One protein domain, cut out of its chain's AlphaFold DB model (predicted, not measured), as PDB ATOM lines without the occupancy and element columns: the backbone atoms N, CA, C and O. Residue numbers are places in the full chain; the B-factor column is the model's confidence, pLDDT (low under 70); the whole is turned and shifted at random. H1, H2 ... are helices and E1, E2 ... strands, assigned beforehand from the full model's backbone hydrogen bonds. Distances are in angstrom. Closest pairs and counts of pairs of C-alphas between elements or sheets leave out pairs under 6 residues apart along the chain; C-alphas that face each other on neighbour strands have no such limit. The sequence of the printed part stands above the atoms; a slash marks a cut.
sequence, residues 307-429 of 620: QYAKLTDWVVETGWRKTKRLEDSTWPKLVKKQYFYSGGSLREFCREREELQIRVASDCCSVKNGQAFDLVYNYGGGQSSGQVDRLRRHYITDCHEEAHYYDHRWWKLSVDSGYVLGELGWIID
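AT A GLANCE: This is residues 307 to 429 of the 620 residues of an uncharacterized protein of Phytophthora fragariae (UniProt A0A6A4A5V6). What does the whole look like? The last residues of H3, 338 to 342, pack on H5 and H8, and these three helices run the same way; H1 and H2 lie toward one end of the model, H6 at the other, and a ribbon of two strands, E1 and E2, makes an arm with H7 at its tip. What is it built of? The printed part has 123 residues, with the order H1 H2 H3 H4 H5 H6 E1 H7 E2 H8; the sheet, E1 - E2, is antiparallel, and the class is mostly helix. It is only just compact, close to loose, with a radius of gyration of the C-alphas of 16.2 A, and it spans 45 by 37 by 25 A.

HOW THE PARTS SIT: What does the first helix meet? H1, residues 307 to 311, only just touches H3, residues 331 to 342, with 3 pairs of C-alphas within 8 A, the closest Lys 310 and Trp 331 at 7.2 A. H2, residues 314 to 317, is close to H1 but not clearly touching, with the closest C-alphas, Ala 309 and Val 315, 6.8 A apart. What else does the hub, H3, touch? It touches H4, residues 346 to 349, closest at C-alphas 342 and 348, 5.0 A, and H5, residues 353 to 365, closest at 341 and 357, 6.6 A, the same way at a shallow tilt of 33 degrees, only just short of steep. It touches H8, residues 418 to 424, with residues 339 to 341 alone, closest at C-alphas 340 and 418, 4.6 A; H5 touches H8 with residues 360 to 364 alone, closest at 364 and 420, 6.5 A, the same way at a shallow tilt of 23 degrees. How are the strands paired? E1, residues 392 to 396, and E2, residues 411 to 415, are antiparallel at 149 degrees, with N 393 and O 414 at 2.8 A within hydrogen-bond range. The closest C-alphas of H6, residues 369 to 377, and E2 are Val 376 and Val 415, 6.9 A; those of H7, residues 402 to 405, and E1 are His 404 and Ile 396, 6.0 A. Are the helix backbones complete? Every O i to N i+4 pair is within hydrogen-bond range in H1, H5, H6 and H8, and 7 of 8 in H3; H2, H4 and H7 are too short for such a pair.

IN THESE COORDINATES: Where do the first and last elements lie? H1 begins at C-alpha 307, (-33.113, 32.488, -1.573), and H8 ends at C-alpha 424, (-51.298, 49.219, -17.604). How long are the longer elements? From first to last C-alpha H3 measures 16.0 A, H5 18.3 A, H6 12.4 A, E1 13.3 A and E2 13.7 A.

THE WHOLE: How far does it reach? The two C-alphas farthest apart, those of Arg 325 and Gly 370, are 46.0 A apart, and the printed part has no cut. Which links are long, and where is confidence low? The links H2 to H3 and H6 to E1 are long, with 13 and 14 residues. Residues 369 to 389 and 425 to 427 have pLDDT under 70; the mean of the printed part is 81.5.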
ATOM      1  N   GLN A 307     -33.764  33.124  -2.713       93.75
ATOM      2  CA  GLN A 307     -33.113  32.488  -1.573       93.75
ATOM      3  C   GLN A 307     -34.153  32.032  -0.542       93.75
ATOM      4  O   GLN A 307     -34.156  30.859  -0.174       93.75
ATOM      5  N   TYR A 308     -35.100  32.894  -0.167       94.38
ATOM      6  CA  TYR A 308     -36.222  32.558   0.712       94.38
ATOM      7  C   TYR A 308     -36.973  31.308   0.233       94.38
ATOM      8  O   TYR A 308     -37.188  30.370   1.003       94.38
ATOM      9  N   ALA A 309     -37.325  31.260  -1.054       94.38
ATOM     10  CA  ALA A 309     -38.060  30.144  -1.634       94.38
ATOM     11  C   ALA A 309     -37.288  28.820  -1.541       94.38
ATOM     12  O   ALA A 309     -37.888  27.788  -1.261       94.38
ATOM     13  N   LYS A 310     -35.965  28.845  -1.753       92.69
ATOM     14  CA  LYS A 310     -35.107  27.653  -1.674       92.69
ATOM     15  C   LYS A 310     -34.984  27.103  -0.255       92.69
ATOM     16  O   LYS A 310     -34.903  25.889  -0.076       92.69
ATOM     17  N   LEU A 311     -34.930  27.986   0.739       91.75
ATOM     18  CA  LEU A 311     -34.698  27.598   2.130       91.75
ATOM     19  C   LEU A 311     -35.997  27.174   2.836       91.75
ATOM     20  O   LEU A 311     -35.977  26.296   3.696       91.75
ATOM     21  N   THR A 312     -37.150  27.700   2.427       90.88
ATOM     22  CA  THR A 312     -38.458  27.412   3.046       90.88
ATOM     23  C   THR A 312     -39.283  26.388   2.262       90.88
ATOM     24  O   THR A 312     -38.878  25.911   1.201       90.88
ATOM     25  N   ASP A 313     -40.455  26.023   2.782       91.50
ATOM     26  CA  ASP A 313     -41.394  25.108   2.117       91.50
ATOM     27  C   ASP A 313     -42.324  25.829   1.131       91.50
ATOM     28  O   ASP A 313     -43.301  25.259   0.640       91.50
ATOM     29  N   TRP A 314     -41.951  27.057   0.755       94.38
ATOM     30  CA  TRP A 314     -42.677  27.954  -0.139       94.38
ATOM     31  C   TRP A 314     -43.268  27.256  -1.364       94.38
ATOM     32  O   TRP A 314     -44.413  27.506  -1.729       94.38
ATOM     33  N   VAL A 315     -42.522  26.359  -2.016       94.25
ATOM     34  CA  VAL A 315     -42.985  25.712  -3.257       94.25
ATOM     35  C   VAL A 315     -44.145  24.736  -3.045       94.25
ATOM     36  O   VAL A 315     -44.909  24.474  -3.977       94.25
ATOM     37  N   VAL A 316     -44.266  24.198  -1.832       92.75
ATOM     38  CA  VAL A 316     -45.386  23.359  -1.407       92.75
ATOM     39  C   VAL A 316     -46.533  24.248  -0.939       92.75
ATOM     40  O   VAL A 316     -47.646  24.101  -1.433       92.75
ATOM     41  N   GLU A 317     -46.245  25.225  -0.077       91.94
ATOM     42  CA  GLU A 317     -47.237  26.148   0.498       91.94
ATOM     43  C   GLU A 317     -47.990  26.966  -0.561       91.94
ATOM     44  O   GLU A 317     -49.185  27.209  -0.441       91.94
ATOM     45  N   THR A 318     -47.315  27.355  -1.642       93.44
ATOM     46  CA  THR A 318     -47.919  28.121  -2.747       93.44
ATOM     47  C   THR A 318     -48.636  27.258  -3.792       93.44
ATOM     48  O   THR A 318     -49.178  27.791  -4.766       93.44
ATOM     49  N   GLY A 319     -48.624  25.930  -3.635       91.56
ATOM     50  CA  GLY A 319     -49.267  24.989  -4.556       91.56
ATOM     51  C   GLY A 319     -48.497  24.739  -5.861       91.56
ATOM     52  O   GLY A 319     -49.022  24.121  -6.789       91.56
ATOM     53  N   TRP A 320     -47.238  25.184  -5.978       88.75
ATOM     54  CA  TRP A 320     -46.430  24.924  -7.176       88.75
ATOM     55  C   TRP A 320     -46.075  23.445  -7.334       88.75
ATOM     56  O   TRP A 320     -45.997  22.951  -8.467       88.75
ATOM     57  N   ARG A 321     -45.804  22.738  -6.233       88.75
ATOM     58  CA  ARG A 321     -45.423  21.320  -6.211       88.75
ATOM     59  C   ARG A 321     -45.972  20.621  -4.974       88.75
ATOM     60  O   ARG A 321     -46.267  21.249  -3.973       88.75
ATOM     61  N   LYS A 322     -46.034  19.289  -5.037       86.81
ATOM     62  CA  LYS A 322     -46.364  18.450  -3.874       86.81
ATOM     63  C   LYS A 322     -45.177  18.232  -2.930       86.81
ATOM     64  O   LYS A 322     -45.374  17.814  -1.800       86.81
ATOM     65  N   THR A 323     -43.947  18.447  -3.403       83.44
ATOM     66  CA  THR A 323     -42.717  18.211  -2.637       83.44
ATOM     67  C   THR A 323     -41.686  19.307  -2.908       83.44
ATOM     68  O   THR A 323     -41.704  19.946  -3.962       83.44
ATOM     69  N   LYS A 324     -40.758  19.495  -1.960       84.81
ATOM     70  CA  LYS A 324     -39.664  20.481  -2.032       84.81
ATOM     71  C   LYS A 324     -38.504  20.063  -2.944       84.81
ATOM     72  O   LYS A 324     -37.704  20.901  -3.348       84.81
ATOM     73  N   ARG A 325     -38.396  18.769  -3.282       83.62
ATOM     74  CA  ARG A 325     -37.301  18.243  -4.113       83.62
ATOM     75  C   ARG A 325     -37.446  18.739  -5.548       83.62
ATOM     76  O   ARG A 325     -38.279  18.248  -6.306       83.62
ATOM     77  N   LEU A 326     -36.615  19.709  -5.905       84.44
ATOM     78  CA  LEU A 326     -36.570  20.324  -7.221       84.44
ATOM     79  C   LEU A 326     -35.127  20.446  -7.688       84.44
ATOM     80  O   LEU A 326     -34.239  20.751  -6.900       84.44
ATOM     81  N   GLU A 327     -34.916  20.265  -8.987       85.31
ATOM     82  CA  GLU A 327     -33.651  20.634  -9.617       85.31
ATOM     83  C   GLU A 327     -33.392  22.138  -9.463       85.31
ATOM     84  O   GLU A 327     -34.305  22.950  -9.666       85.31
ATOM     85  N   ASP A 328     -32.136  22.524  -9.229       81.81
ATOM     86  CA  ASP A 328     -31.737  23.929  -9.064       81.81
ATOM     87  C   ASP A 328     -32.174  24.826 -10.227       81.81
ATOM     88  O   ASP A 328     -32.568  25.978 -10.037       81.81
ATOM     89  N   SER A 329     -32.206  24.273 -11.442       83.69
ATOM     90  CA  SER A 329     -32.633  24.980 -12.653       83.69
ATOM     91  C   SER A 329     -34.135  25.324 -12.691       83.69
ATOM     92  O   SER A 329     -34.585  26.094 -13.553       83.69
ATOM     93  N   THR A 330     -34.936  24.733 -11.800       88.88
ATOM     94  CA  THR A 330     -36.392  24.904 -11.735       88.88
ATOM     95  C   THR A 330     -36.787  26.068 -10.833       88.88
ATOM     96  O   THR A 330     -37.713  26.801 -11.192       88.88
ATOM     97  N   TRP A 331     -36.060  26.304  -9.736       91.19
ATOM     98  CA  TRP A 331     -36.360  27.367  -8.769       91.19
ATOM     99  C   TRP A 331     -36.520  28.750  -9.412       91.19
ATOM    100  O   TRP A 331     -37.602  29.326  -9.277       91.19
ATOM    101  N   PRO A 332     -35.562  29.257 -10.220       90.00
ATOM    102  CA  PRO A 332     -35.699  30.586 -10.814       90.00
ATOM    103  C   PRO A 332     -36.916  30.715 -11.737       90.00
ATOM    104  O   PRO A 332     -37.443  31.805 -11.922       90.00
ATOM    105  N   LYS A 333     -37.383  29.612 -12.342       86.69
ATOM    106  CA  LYS A 333     -38.561  29.633 -13.224       86.69
ATOM    107  C   LYS A 333     -39.848  29.786 -12.421       86.69
ATOM    108  O   LYS A 333     -40.734  30.506 -12.864       86.69
ATOM    109  N   LEU A 334     -39.965  29.094 -11.287       91.94
ATOM    110  CA  LEU A 334     -41.151  29.163 -10.430       91.94
ATOM    111  C   LEU A 334     -41.207  30.497  -9.686       91.94
ATOM    112  O   LEU A 334     -42.236  31.166  -9.727       91.94
ATOM    113  N   VAL A 335     -40.081  30.927  -9.111       92.75
ATOM    114  CA  VAL A 335     -39.956  32.223  -8.426       92.75
ATOM    115  C   VAL A 335     -40.294  33.366  -9.378       92.75
ATOM    116  O   VAL A 335     -41.161  34.168  -9.054       92.75
ATOM    117  N   LYS A 336     -39.747  33.374 -10.604       88.38
ATOM    118  CA  LYS A 336     -40.092  34.390 -11.615       88.38
ATOM    119  C   LYS A 336     -41.595  34.424 -11.923       88.38
ATOM    120  O   LYS A 336     -42.160  35.501 -12.087       88.38
ATOM    121  N   LYS A 337     -42.255  33.261 -12.013       89.88
ATOM    122  CA  LYS A 337     -43.706  33.185 -12.266       89.88
ATOM    123  C   LYS A 337     -44.528  33.728 -11.102       89.88
ATOM    124  O   LYS A 337     -45.530  34.388 -11.344       89.88
ATOM    125  N   GLN A 338     -44.122  33.462  -9.864       93.50
ATOM    126  CA  GLN A 338     -44.802  34.007  -8.691       93.50
ATOM    127  C   GLN A 338     -44.555  35.514  -8.549       93.50
ATOM    128  O   GLN A 338     -45.493  36.280  -8.317       93.50
ATOM    129  N   TYR A 339     -43.306  35.948  -8.737       91.75
ATOM    130  CA  TYR A 339     -42.899  37.353  -8.710       91.75
ATOM    131  C   TYR A 339     -43.682  38.173  -9.737       91.75
ATOM    132  O   TYR A 339     -44.120  39.278  -9.439       91.75
ATOM    133  N   PHE A 340     -43.927  37.611 -10.927       89.12
ATOM    134  CA  PHE A 340     -44.702  38.268 -11.982       89.12
ATOM    135  C   PHE A 340     -46.052  38.815 -11.493       89.12
ATOM    136  O   PHE A 340     -46.470  39.863 -11.969       89.12
ATOM    137  N   TYR A 341     -46.703  38.152 -10.532       90.75
ATOM    138  CA  TYR A 341     -47.943  38.641  -9.927       90.75
ATOM    139  C   TYR A 341     -47.698  39.420  -8.630       90.75
ATOM    140  O   TYR A 341     -48.256  40.499  -8.449       90.75
ATOM    141  N   SER A 342     -46.864  38.889  -7.734       92.19
ATOM    142  CA  SER A 342     -46.685  39.415  -6.371       92.19
ATOM    143  C   SER A 342     -45.820  40.680  -6.270       92.19
ATOM    144  O   SER A 342     -45.988  41.472  -5.327       92.19
ATOM    145  N   GLY A 343     -44.907  40.885  -7.224       90.88
ATOM    146  CA  GLY A 343     -43.821  41.856  -7.107       90.88
ATOM    147  C   GLY A 343     -42.973  41.606  -5.853       90.88
ATOM    148  O   GLY A 343     -42.935  40.504  -5.308       90.88
ATOM    149  N   GLY A 344     -42.358  42.655  -5.316       90.50
ATOM    150  CA  GLY A 344     -41.546  42.625  -4.097       90.50
ATOM    151  C   GLY A 344     -42.348  42.565  -2.787       90.50
ATOM    152  O   GLY A 344     -41.898  43.094  -1.768       90.50
ATOM    153  N   SER A 345     -43.559  41.993  -2.786       92.19
ATOM    154  CA  SER A 345     -44.338  41.752  -1.562       92.19
ATOM    155  C   SER A 345     -44.198  40.300  -1.130       92.19
ATOM    156  O   SER A 345     -44.812  39.428  -1.743       92.19
ATOM    157  N   LEU A 346     -43.469  40.034  -0.041       94.00
ATOM    158  CA  LEU A 346     -43.333  38.674   0.489       94.00
ATOM    159  C   LEU A 346     -44.700  38.060   0.821       94.00
ATOM    160  O   LEU A 346     -44.951  36.897   0.531       94.00
ATOM    161  N   ARG A 347     -45.621  38.862   1.370       91.56
ATOM    162  CA  ARG A 347     -46.972  38.389   1.705       91.56
ATOM    163  C   ARG A 347     -47.732  37.859   0.489       91.56
ATOM    164  O   ARG A 347     -48.376  36.824   0.589       91.56
ATOM    165  N   GLU A 348     -47.697  38.578  -0.632       93.00
ATOM    166  CA  GLU A 348     -48.353  38.111  -1.859       93.00
ATOM    167  C   GLU A 348     -47.527  36.998  -2.529       93.00
ATOM    168  O   GLU A 348     -48.086  36.074  -3.110       93.00
ATOM    169  N   PHE A 349     -46.199  37.023  -2.394       95.19
ATOM    170  CA  PHE A 349     -45.302  35.993  -2.916       95.19
ATOM    171  C   PHE A 349     -45.518  34.623  -2.256       95.19
ATOM    172  O   PHE A 349     -45.454  33.606  -2.944       95.19
ATOM    173  N   CYS A 350     -45.829  34.578  -0.960       94.62
ATOM    174  CA  CYS A 350     -46.144  33.345  -0.227       94.62
ATOM    175  C   CYS A 350     -47.602  32.881  -0.384       94.62
ATOM    176  O   CYS A 350     -48.004  31.904   0.238       94.62
ATOM    177  N   ARG A 351     -48.414  33.573  -1.187       94.31
ATOM    178  CA  ARG A 351     -49.829  33.246  -1.376       94.31
ATOM    179  C   ARG A 351     -50.013  32.112  -2.383       94.31
ATOM    180  O   ARG A 351     -49.220  31.968  -3.316       94.31
ATOM    181  N   GLU A 352     -51.078  31.330  -2.228       95.25
ATOM    182  CA  GLU A 352     -51.423  30.295  -3.200       95.25
ATOM    183  C   GLU A 352     -51.602  30.904  -4.598       95.25
ATOM    184  O   GLU A 352     -52.171  31.989  -4.756       95.25
ATOM    185  N   ARG A 353     -51.101  30.208  -5.626       90.81
ATOM    186  CA  ARG A 353     -51.019  30.735  -6.995       90.81
ATOM    187  C   ARG A 353     -52.356  31.256  -7.526       90.81
ATOM    188  O   ARG A 353     -52.397  32.337  -8.107       90.81
ATOM    189  N   GLU A 354     -53.426  30.483  -7.380       88.50
ATOM    190  CA  GLU A 354     -54.745  30.841  -7.923       88.50
ATOM    191  C   GLU A 354     -55.331  32.046  -7.187       88.50
ATOM    192  O   GLU A 354     -55.808  32.999  -7.807       88.50
ATOM    193  N   GLU A 355     -55.190  32.056  -5.864       92.81
ATOM    194  CA  GLU A 355     -55.645  33.146  -5.013       92.81
ATOM    195  C   GLU A 355     -54.885  34.456  -5.292       92.81
ATOM    196  O   GLU A 355     -55.482  35.535  -5.318       92.81
ATOM    197  N   LEU A 356     -53.573  34.367  -5.531       92.31
ATOM    198  CA  LEU A 356     -52.728  35.496  -5.916       92.31
ATOM    199  C   LEU A 356     -53.183  36.103  -7.247       92.31
ATOM    200  O   LEU A 356     -53.345  37.318  -7.345       92.31
ATOM    201  N   GLN A 357     -53.410  35.265  -8.262       89.81
ATOM    202  CA  GLN A 357     -53.825  35.721  -9.590       89.81
ATOM    203  C   GLN A 357     -55.174  36.439  -9.546       89.81
ATOM    204  O   GLN A 357     -55.284  37.558 -10.045       89.81
ATOM    205  N   ILE A 358     -56.175  35.834  -8.896       87.69
ATOM    206  CA  ILE A 358     -57.514  36.425  -8.742       87.69
ATOM    207  C   ILE A 358     -57.421  37.780  -8.043       87.69
ATOM    208  O   ILE A 358     -58.060  38.750  -8.455       87.69
ATOM    209  N   ARG A 359     -56.606  37.861  -6.989       87.50
ATOM    210  CA  ARG A 359     -56.466  39.080  -6.201       87.50
ATOM    211  C   ARG A 359     -55.800  40.205  -6.979       87.50
ATOM    212  O   ARG A 359     -56.335  41.307  -6.990       87.50
ATOM    213  N   VAL A 360     -54.670  39.936  -7.631       86.94
ATOM    214  CA  VAL A 360     -53.944  40.954  -8.406       86.94
ATOM    215  C   VAL A 360     -54.787  41.424  -9.591       86.94
ATOM    216  O   VAL A 360     -54.846  42.622  -9.847       86.94
ATOM    217  N   ALA A 361     -55.510  40.519 -10.255       85.12
ATOM    218  CA  ALA A 361     -56.466  40.891 -11.294       85.12
ATOM    219  C   ALA A 361     -57.587  41.789 -10.744       85.12
ATOM    220  O   ALA A 361     -57.903  42.811 -11.345       85.12
ATOM    221  N   SER A 362     -58.150  41.462  -9.576       83.62
ATOM    222  CA  SER A 362     -59.174  42.290  -8.929       83.62
ATOM    223  C   SER A 362     -58.653  43.670  -8.524       83.62
ATOM    224  O   SER A 362     -59.364  44.652  -8.725       83.62
ATOM    225  N   ASP A 363     -57.451  43.744  -7.944       81.56
ATOM    226  CA  ASP A 363     -56.823  45.010  -7.554       81.56
ATOM    227  C   ASP A 363     -56.494  45.850  -8.807       81.56
ATOM    228  O   ASP A 363     -56.616  47.068  -8.775       81.56
ATOM    229  N   CYS A 364     -56.134  45.222  -9.933       78.94
ATOM    230  CA  CYS A 364     -55.894  45.917 -11.200       78.94
ATOM    231  C   CYS A 364     -57.193  46.445 -11.835       78.94
ATOM    232  O   CYS A 364     -57.250  47.599 -12.250       78.94
ATOM    233  N   CYS A 365     -58.262  45.641 -11.857       76.69
ATOM    234  CA  CYS A 365     -59.571  46.033 -12.395       76.69
ATOM    235  C   CYS A 365     -60.226  47.196 -11.639       76.69
ATOM    236  O   CYS A 365     -61.127  47.843 -12.175       76.69
ATOM    237  N   SER A 366     -59.830  47.445 -10.389       73.38
ATOM    238  CA  SER A 366     -60.368  48.556  -9.607       73.38
ATOM    239  C   SER A 366     -59.652  49.888  -9.860       73.38
ATOM    240  O   SER A 366     -60.156  50.932  -9.435       73.38
ATOM    241  N   VAL A 367     -58.529  49.879 -10.588       72.19
ATOM    242  CA  VAL A 367     -57.808  51.088 -11.002       72.19
ATOM    243  C   VAL A 367     -58.551  51.756 -12.157       72.19
ATOM    244  O   VAL A 367     -58.670  51.207 -13.250       72.19
ATOM    245  N   LYS A 368     -59.045  52.977 -11.941       70.06
ATOM    246  CA  LYS A 368     -59.660  53.791 -13.005       70.06
ATOM    247  C   LYS A 368     -58.587  54.376 -13.934       70.06
ATOM    248  O   LYS A 368     -57.475  54.635 -13.491       70.06
ATOM    249  N   ASN A 369     -58.937  54.711 -15.182       64.44
ATOM    250  CA  ASN A 369     -57.991  55.276 -16.167       64.44
ATOM    251  C   ASN A 369     -57.190  56.491 -15.652       64.44
ATOM    252  O   ASN A 369     -55.988  56.566 -15.882       64.44
ATOM    253  N   GLY A 370     -57.822  57.414 -14.913       62.00
ATOM    254  CA  GLY A 370     -57.107  58.545 -14.298       62.00
ATOM    255  C   GLY A 370     -56.108  58.115 -13.214       62.00
ATOM    256  O   GLY A 370     -55.013  58.657 -13.129       62.00
ATOM    257  N   GLN A 371     -56.437  57.069 -12.452       67.12
ATOM    258  CA  GLN A 371     -55.560  56.504 -11.424       67.12
ATOM    259  C   GLN A 371     -54.418  55.680 -12.024       67.12
ATOM    260  O   GLN A 371     -53.367  55.593 -11.407       67.12
ATOM    261  N   ALA A 372     -54.596  55.082 -13.207       65.31
ATOM    262  CA  ALA A 372     -53.536  54.372 -13.921       65.31
ATOM    263  C   ALA A 372     -52.400  55.322 -14.329       65.31
ATOM    264  O   ALA A 372     -51.226  54.965 -14.216       65.31
ATOM    265  N   PHE A 373     -52.750  56.547 -14.740       65.31
ATOM    266  CA  PHE A 373     -51.769  57.594 -14.998       65.31
ATOM    267  C   PHE A 373     -51.019  57.948 -13.714       65.31
ATOM    268  O   PHE A 373     -49.800  57.820 -13.673       65.31
ATOM    269  N   ASP A 374     -51.728  58.276 -12.630       64.06
ATOM    270  CA  ASP A 374     -51.073  58.551 -11.349       64.06
ATOM    271  C   ASP A 374     -50.157  57.397 -10.949       64.06
ATOM    272  O   ASP A 374     -48.972  57.630 -10.713       64.06
ATOM    273  N   LEU A 375     -50.672  56.160 -10.964       68.50
ATOM    274  CA  LEU A 375     -50.016  54.909 -10.568       68.50
ATOM    275  C   LEU A 375     -48.616  54.757 -11.172       68.50
ATOM    276  O   LEU A 375     -47.700  54.326 -10.469       68.50
ATOM    277  N   VAL A 376     -48.447  55.151 -12.430       65.44
ATOM    278  CA  VAL A 376     -47.193  55.000 -13.167       65.44
ATOM    279  C   VAL A 376     -46.370  56.289 -13.148       65.44
ATOM    280  O   VAL A 376     -45.159  56.220 -12.952       65.44
ATOM    281  N   TYR A 377     -46.995  57.454 -13.330       58.81
ATOM    282  CA  TYR A 377     -46.309  58.719 -13.610       58.81
ATOM    283  C   TYR A 377     -45.935  59.524 -12.369       58.81
ATOM    284  O   TYR A 377     -44.872  60.141 -12.365       58.81
ATOM    285  N   ASN A 378     -46.753  59.488 -11.316       60.62
ATOM    286  CA  ASN A 378     -46.608  60.402 -10.190       60.62
ATOM    287  C   ASN A 378     -45.924  59.747  -8.988       60.62
ATOM    288  O   ASN A 378     -46.465  58.837  -8.348       60.62
ATOM    289  N   TYR A 379     -44.753  60.282  -8.636       47.41
ATOM    290  CA  TYR A 379     -44.116  60.053  -7.345       47.41
ATOM    291  C   TYR A 379     -44.948  60.766  -6.271       47.41
ATOM    292  O   TYR A 379     -44.910  61.985  -6.158       47.41
ATOM    293  N   GLY A 380     -45.774  60.011  -5.541       50.62
ATOM    294  CA  GLY A 380     -46.695  60.575  -4.545       50.62
ATOM    295  C   GLY A 380     -48.063  61.015  -5.077       50.62
ATOM    296  O   GLY A 380     -48.707  61.848  -4.450       50.62
ATOM    297  N   GLY A 381     -48.534  60.453  -6.205       37.25
ATOM    298  CA  GLY A 381     -49.915  60.659  -6.674       37.25
ATOM    299  C   GLY A 381     -50.910  60.415  -5.531       37.25
ATOM    300  O   GLY A 381     -50.940  59.306  -4.989       37.25
ATOM    301  N   GLY A 382     -51.602  61.491  -5.141       40.50
ATOM    302  CA  GLY A 382     -52.161  61.718  -3.809       40.50
ATOM    303  C   GLY A 382     -53.052  60.606  -3.281       40.50
ATOM    304  O   GLY A 382     -53.666  59.901  -4.075       40.50
ATOM    305  N   GLN A 383     -53.086  60.487  -1.943       45.22
ATOM    306  CA  GLN A 383     -53.944  59.625  -1.109       45.22
ATOM    307  C   GLN A 383     -54.899  58.744  -1.919       45.22
ATOM    308  O   GLN A 383     -56.110  58.967  -1.981       45.22
ATOM    309  N   SER A 384     -54.339  57.756  -2.616       47.84
ATOM    310  CA  SER A 384     -55.161  56.928  -3.475       47.84
ATOM    311  C   SER A 384     -56.009  56.063  -2.554       47.84
ATOM    312  O   SER A 384     -55.501  55.490  -1.592       47.84
ATOM    313  N   SER A 385     -57.316  56.001  -2.793       47.44
ATOM    314  CA  SER A 385     -58.242  55.247  -1.952       47.44
ATOM    315  C   SER A 385     -57.853  53.757  -1.914       47.44
ATOM    316  O   SER A 385     -58.224  53.004  -2.810       47.44
ATOM    317  N   GLY A 386     -57.080  53.343  -0.905       52.06
ATOM    318  CA  GLY A 386     -56.877  51.991  -0.353       52.06
ATOM    319  C   GLY A 386     -56.379  50.838  -1.248       52.06
ATOM    320  O   GLY A 386     -55.912  49.829  -0.711       52.06
ATOM    321  N   GLN A 387     -56.486  50.916  -2.577       55.00
ATOM    322  CA  GLN A 387     -56.263  49.783  -3.489       55.00
ATOM    323  C   GLN A 387     -55.024  49.946  -4.379       55.00
ATOM    324  O   GLN A 387     -54.278  48.986  -4.554       55.00
ATOM    325  N   VAL A 388     -54.740  51.160  -4.857       61.09
ATOM    326  CA  VAL A 388     -53.595  51.457  -5.743       61.09
ATOM    327  C   VAL A 388     -52.249  51.172  -5.061       61.09
ATOM    328  O   VAL A 388     -51.329  50.643  -5.687       61.09
ATOM    329  N   ASP A 389     -52.137  51.386  -3.751       64.88
ATOM    330  CA  ASP A 389     -50.899  51.129  -3.005       64.88
ATOM    331  C   ASP A 389     -50.499  49.651  -2.921       64.88
ATOM    332  O   ASP A 389     -49.341  49.315  -2.649       64.88
ATOM    333  N   ARG A 390     -51.438  48.734  -3.178       73.62
ATOM    334  CA  ARG A 390     -51.132  47.302  -3.297       73.62
ATOM    335  C   ARG A 390     -50.409  46.968  -4.594       73.62
ATOM    336  O   ARG A 390     -49.782  45.912  -4.663       73.62
ATOM    337  N   LEU A 391     -50.444  47.862  -5.576       78.69
ATOM    338  CA  LEU A 391     -49.844  47.679  -6.895       78.69
ATOM    339  C   LEU A 391     -48.483  48.376  -7.031       78.69
ATOM    340  O   LEU A 391     -47.733  48.057  -7.949       78.69
ATOM    341  N   ARG A 392     -48.130  49.274  -6.099       80.94
ATOM    342  CA  ARG A 392     -46.810  49.916  -6.037       80.94
ATOM    343  C   ARG A 392     -45.913  49.343  -4.946       80.94
ATOM    344  O   ARG A 392     -46.360  48.877  -3.891       80.94
ATOM    345  N   ARG A 393     -44.610  49.450  -5.168       84.81
ATOM    346  CA  ARG A 393     -43.558  49.074  -4.229       84.81
ATOM    347  C   ARG A 393     -42.594  50.226  -3.996       84.81
ATOM    348  O   ARG A 393     -42.138  50.854  -4.947       84.81
ATOM    349  N   HIS A 394     -42.317  50.474  -2.719       85.31
ATOM    350  CA  HIS A 394     -41.253  51.355  -2.262       85.31
ATOM    351  C   HIS A 394     -39.932  50.606  -2.288       85.31
ATOM    352  O   HIS A 394     -39.809  49.532  -1.705       85.31
ATOM    353  N   TYR A 395     -38.952  51.205  -2.927       87.12
ATOM    354  CA  TYR A 395     -37.587  50.740  -3.047       87.12
ATOM    355  C   TYR A 395     -36.643  51.873  -2.658       87.12
ATOM    356  O   TYR A 395     -37.049  53.031  -2.550       87.12
ATOM    357  N   ILE A 396     -35.380  51.515  -2.494       88.94
ATOM    358  CA  ILE A 396     -34.273  52.434  -2.268       88.94
ATOM    359  C   ILE A 396     -33.181  52.156  -3.302       88.94
ATOM    360  O   ILE A 396     -33.144  51.063  -3.872       88.94
ATOM    361  N   THR A 397     -32.312  53.131  -3.554       85.69
ATOM    362  CA  THR A 397     -31.250  53.011  -4.565       85.69
ATOM    363  C   THR A 397     -30.189  51.967  -4.209       85.69
ATOM    364  O   THR A 397     -29.849  51.141  -5.049       85.69
ATOM    365  N   ASP A 398     -29.693  51.980  -2.972       88.44
ATOM    366  CA  ASP A 398     -28.668  51.051  -2.473       88.44
ATOM    367  C   ASP A 398     -29.057  50.564  -1.076       88.44
ATOM    368  O   ASP A 398     -29.376  51.378  -0.210       88.44
ATOM    369  N   CYS A 399     -29.043  49.247  -0.872       91.56
ATOM    370  CA  CYS A 399     -29.374  48.597   0.394       91.56
ATOM    371  C   CYS A 399     -28.245  48.610   1.430       91.56
ATOM    372  O   CYS A 399     -28.468  48.189   2.561       91.56
ATOM    373  N   HIS A 400     -27.031  49.000   1.048       94.56
ATOM    374  CA  HIS A 400     -25.885  49.070   1.954       94.56
ATOM    375  C   HIS A 400     -25.709  50.461   2.574       94.56
ATOM    376  O   HIS A 400     -25.048  50.584   3.604       94.56
ATOM    377  N   GLU A 401     -26.341  51.482   1.992       95.75
ATOM    378  CA  GLU A 401     -26.207  52.877   2.402       95.75
ATOM    379  C   GLU A 401     -27.312  53.294   3.377       95.75
ATOM    380  O   GLU A 401     -28.492  53.353   3.027       95.75
ATOM    381  N   GLU A 402     -26.937  53.643   4.609       96.12
ATOM    382  CA  GLU A 402     -27.894  54.038   5.652       96.12
ATOM    383  C   GLU A 402     -28.763  55.239   5.245       96.12
ATOM    384  O   GLU A 402     -29.960  55.261   5.536       96.12
ATOM    385  N   ALA A 403     -28.175  56.231   4.559       96.06
ATOM    386  CA  ALA A 403     -28.873  57.446   4.135       96.06
ATOM    387  C   ALA A 403     -30.106  57.140   3.284       96.06
ATOM    388  O   ALA A 403     -31.127  57.822   3.379       96.06
ATOM    389  N   HIS A 404     -30.056  56.058   2.510       94.50
ATOM    390  CA  HIS A 404     -31.133  55.694   1.607       94.50
ATOM    391  C   HIS A 404     -32.395  55.220   2.339       94.50
ATOM    392  O   HIS A 404     -33.463  55.181   1.738       94.50
ATOM    393  N   TYR A 405     -32.318  54.922   3.638       95.06
ATOM    394  CA  TYR A 405     -33.468  54.517   4.446       95.06
ATOM    395  C   TYR A 405     -34.237  55.691   5.054       95.06
ATOM    396  O   TYR A 405     -35.363  55.486   5.500       95.06
ATOM    397  N   TYR A 406     -33.676  56.904   5.080       92.12
ATOM    398  CA  TYR A 406     -34.316  58.073   5.706       92.12
ATOM    399  C   TYR A 406     -34.327  59.335   4.829       92.12
ATOM    400  O   TYR A 406     -35.062  60.273   5.125       92.12
ATOM    401  N   ASP A 407     -33.551  59.376   3.747       89.62
ATOM    402  CA  ASP A 407     -33.541  60.486   2.795       89.62
ATOM    403  C   ASP A 407     -34.348  60.136   1.537       89.62
ATOM    404  O   ASP A 407     -33.966  59.285   0.729       89.62
ATOM    405  N   HIS A 408     -35.474  60.835   1.375       85.50
ATOM    406  CA  HIS A 408     -36.461  60.598   0.324       85.50
ATOM    407  C   HIS A 408     -35.926  60.758  -1.104       85.50
ATOM    408  O   HIS A 408     -36.551  60.248  -2.034       85.50
ATOM    409  N   ARG A 409     -34.775  61.419  -1.296       84.44
ATOM    410  CA  ARG A 409     -34.113  61.557  -2.607       84.44
ATOM    411  C   ARG A 409     -33.661  60.218  -3.191       84.44
ATOM    412  O   ARG A 409     -33.511  60.103  -4.403       84.44
ATOM    413  N   TRP A 410     -33.476  59.212  -2.339       87.69
ATOM    414  CA  TRP A 410     -33.036  57.866  -2.720       87.69
ATOM    415  C   TRP A 410     -34.176  56.857  -2.790       87.69
ATOM    416  O   TRP A 410     -33.953  55.671  -3.042       87.69
ATOM    417  N   TRP A 411     -35.401  57.297  -2.518       85.81
ATOM    418  CA  TRP A 411     -36.568  56.434  -2.515       85.81
ATOM    419  C   TRP A 411     -37.177  56.382  -3.909       85.81
ATOM    420  O   TRP A 411     -37.202  57.368  -4.649       85.81
ATOM    421  N   LYS A 412     -37.699  55.212  -4.273       79.00
ATOM    422  CA  LYS A 412     -38.402  55.020  -5.536       79.00
ATOM    423  C   LYS A 412     -39.689  54.234  -5.351       79.00
ATOM    424  O   LYS A 412     -39.713  53.182  -4.721       79.00
ATOM    425  N   LEU A 413     -40.760  54.734  -5.953       78.94
ATOM    426  CA  LEU A 413     -42.045  54.065  -6.068       78.94
ATOM    427  C   LEU A 413     -42.177  53.493  -7.476       78.94
ATOM    428  O   LEU A 413     -42.028  54.224  -8.452       78.94
ATOM    429  N   SER A 414     -42.461  52.198  -7.589       77.88
ATOM    430  CA  SER A 414     -42.653  51.541  -8.886       77.88
ATOM    431  C   SER A 414     -43.744  50.488  -8.828       77.88
ATOM    432  O   SER A 414     -43.890  49.794  -7.822       77.88
ATOM    433  N   VAL A 415     -44.466  50.320  -9.934       81.50
ATOM    434  CA  VAL A 415     -45.204  49.083 -10.206       81.50
ATOM    435  C   VAL A 415     -44.181  48.033 -10.621       81.50
ATOM    436  O   VAL A 415     -43.390  48.269 -11.532       81.50
ATOM    437  N   ASP A 416     -44.144  46.910  -9.918       82.38
ATOM    438  CA  ASP A 416     -43.123  45.873 -10.095       82.38
ATOM    439  C   ASP A 416     -43.704  44.471 -10.327       82.38
ATOM    440  O   ASP A 416     -42.965  43.507 -10.524       82.38
ATOM    441  N   SER A 417     -45.032  44.369 -10.328       86.56
ATOM    442  CA  SER A 417     -45.766  43.214 -10.821       86.56
ATOM    443  C   SER A 417     -45.795  43.275 -12.344       86.56
ATOM    444  O   SER A 417     -46.311  44.228 -12.932       86.56
ATOM    445  N   GLY A 418     -45.236  42.254 -12.991       83.25
ATOM    446  CA  GLY A 418     -45.249  42.144 -14.447       83.25
ATOM    447  C   GLY A 418     -46.666  42.029 -15.010       83.25
ATOM    448  O   GLY A 418     -46.928  42.563 -16.083       83.25
ATOM    449  N   TYR A 419     -47.586  41.410 -14.261       85.50
ATOM    450  CA  TYR A 419     -49.001  41.357 -14.627       85.50
ATOM    451  C   TYR A 419     -49.595  42.764 -14.687       85.50
ATOM    452  O   TYR A 419     -50.147  43.167 -15.703       85.50
ATOM    453  N   VAL A 420     -49.411  43.540 -13.617       84.44
ATOM    454  CA  VAL A 420     -49.960  44.898 -13.518       84.44
ATOM    455  C   VAL A 420     -49.343  45.810 -14.580       84.44
ATOM    456  O   VAL A 420     -50.057  46.577 -15.214       84.44
ATOM    457  N   LEU A 421     -48.034  45.703 -14.831       79.31
ATOM    458  CA  LEU A 421     -47.388  46.436 -15.923       79.31
ATOM    459  C   LEU A 421     -47.954  46.055 -17.298       79.31
ATOM    460  O   LEU A 421     -48.109  46.937 -18.137       79.31
ATOM    461  N   GLY A 422     -48.272  44.779 -17.531       77.38
ATOM    462  CA  GLY A 422     -48.900  44.322 -18.774       77.38
ATOM    463  C   GLY A 422     -50.290  44.925 -18.986       77.38
ATOM    464  O   GLY A 422     -50.581  45.430 -20.069       77.38
ATOM    465  N   GLU A 423     -51.106  44.958 -17.933       78.50
ATOM    466  CA  GLU A 423     -52.445  45.559 -17.970       78.50
ATOM    467  C   GLU A 423     -52.384  47.082 -18.180       78.50
ATOM    468  O   GLU A 423     -53.125  47.641 -18.989       78.50
ATOM    469  N   LEU A 424     -51.461  47.766 -17.498       73.75
ATOM    470  CA  LEU A 424     -51.298  49.219 -17.604       73.75
ATOM    471  C   LEU A 424     -50.559  49.656 -18.871       73.75
ATOM    472  O   LEU A 424     -50.713  50.799 -19.295       73.75
ATOM    473  N   GLY A 425     -49.756  48.781 -19.481       66.50
ATOM    474  CA  GLY A 425     -48.857  49.103 -20.593       66.50
ATOM    475  C   GLY A 425     -49.547  49.727 -21.807       66.50
ATOM    476  O   GLY A 425     -48.916  50.465 -22.558       66.50
ATOM    477  N   TRP A 426     -50.854  49.500 -21.971       63.59
ATOM    478  CA  TRP A 426     -51.674  50.119 -23.018       63.59
ATOM    479  C   TRP A 426     -51.937  51.613 -22.807       63.59
ATOM    480  O   TRP A 426     -52.251  52.299 -23.781       63.59
ATOM    481  N   ILE A 427     -51.841  52.083 -21.561       66.00
ATOM    482  CA  ILE A 427     -52.148  53.448 -21.108       66.00
ATOM    483  C   ILE A 427     -50.867  54.297 -21.018       66.00
ATOM    484  O   ILE A 427     -50.927  55.517 -21.132       66.00
ATOM    485  N   ILE A 428     -49.710  53.657 -20.832       71.50
ATOM    486  CA  ILE A 428     -48.418  54.317 -20.606       71.50
ATOM    487  C   ILE A 428     -47.736  54.625 -21.949       71.50
ATOM    488  O   ILE A 428     -47.619  53.748 -22.806       71.50
ATOM    489  N   ASP A 429     -47.236  55.849 -22.112       74.00
ATOM    490  CA  ASP A 429     -46.411  56.255 -23.251       74.00
ATOM    491  C   ASP A 429     -45.029  55.567 -23.274       74.00
ATOM    492  O   ASP A 429     -44.566  54.951 -22.309       74.00
TER     493      ASP A 429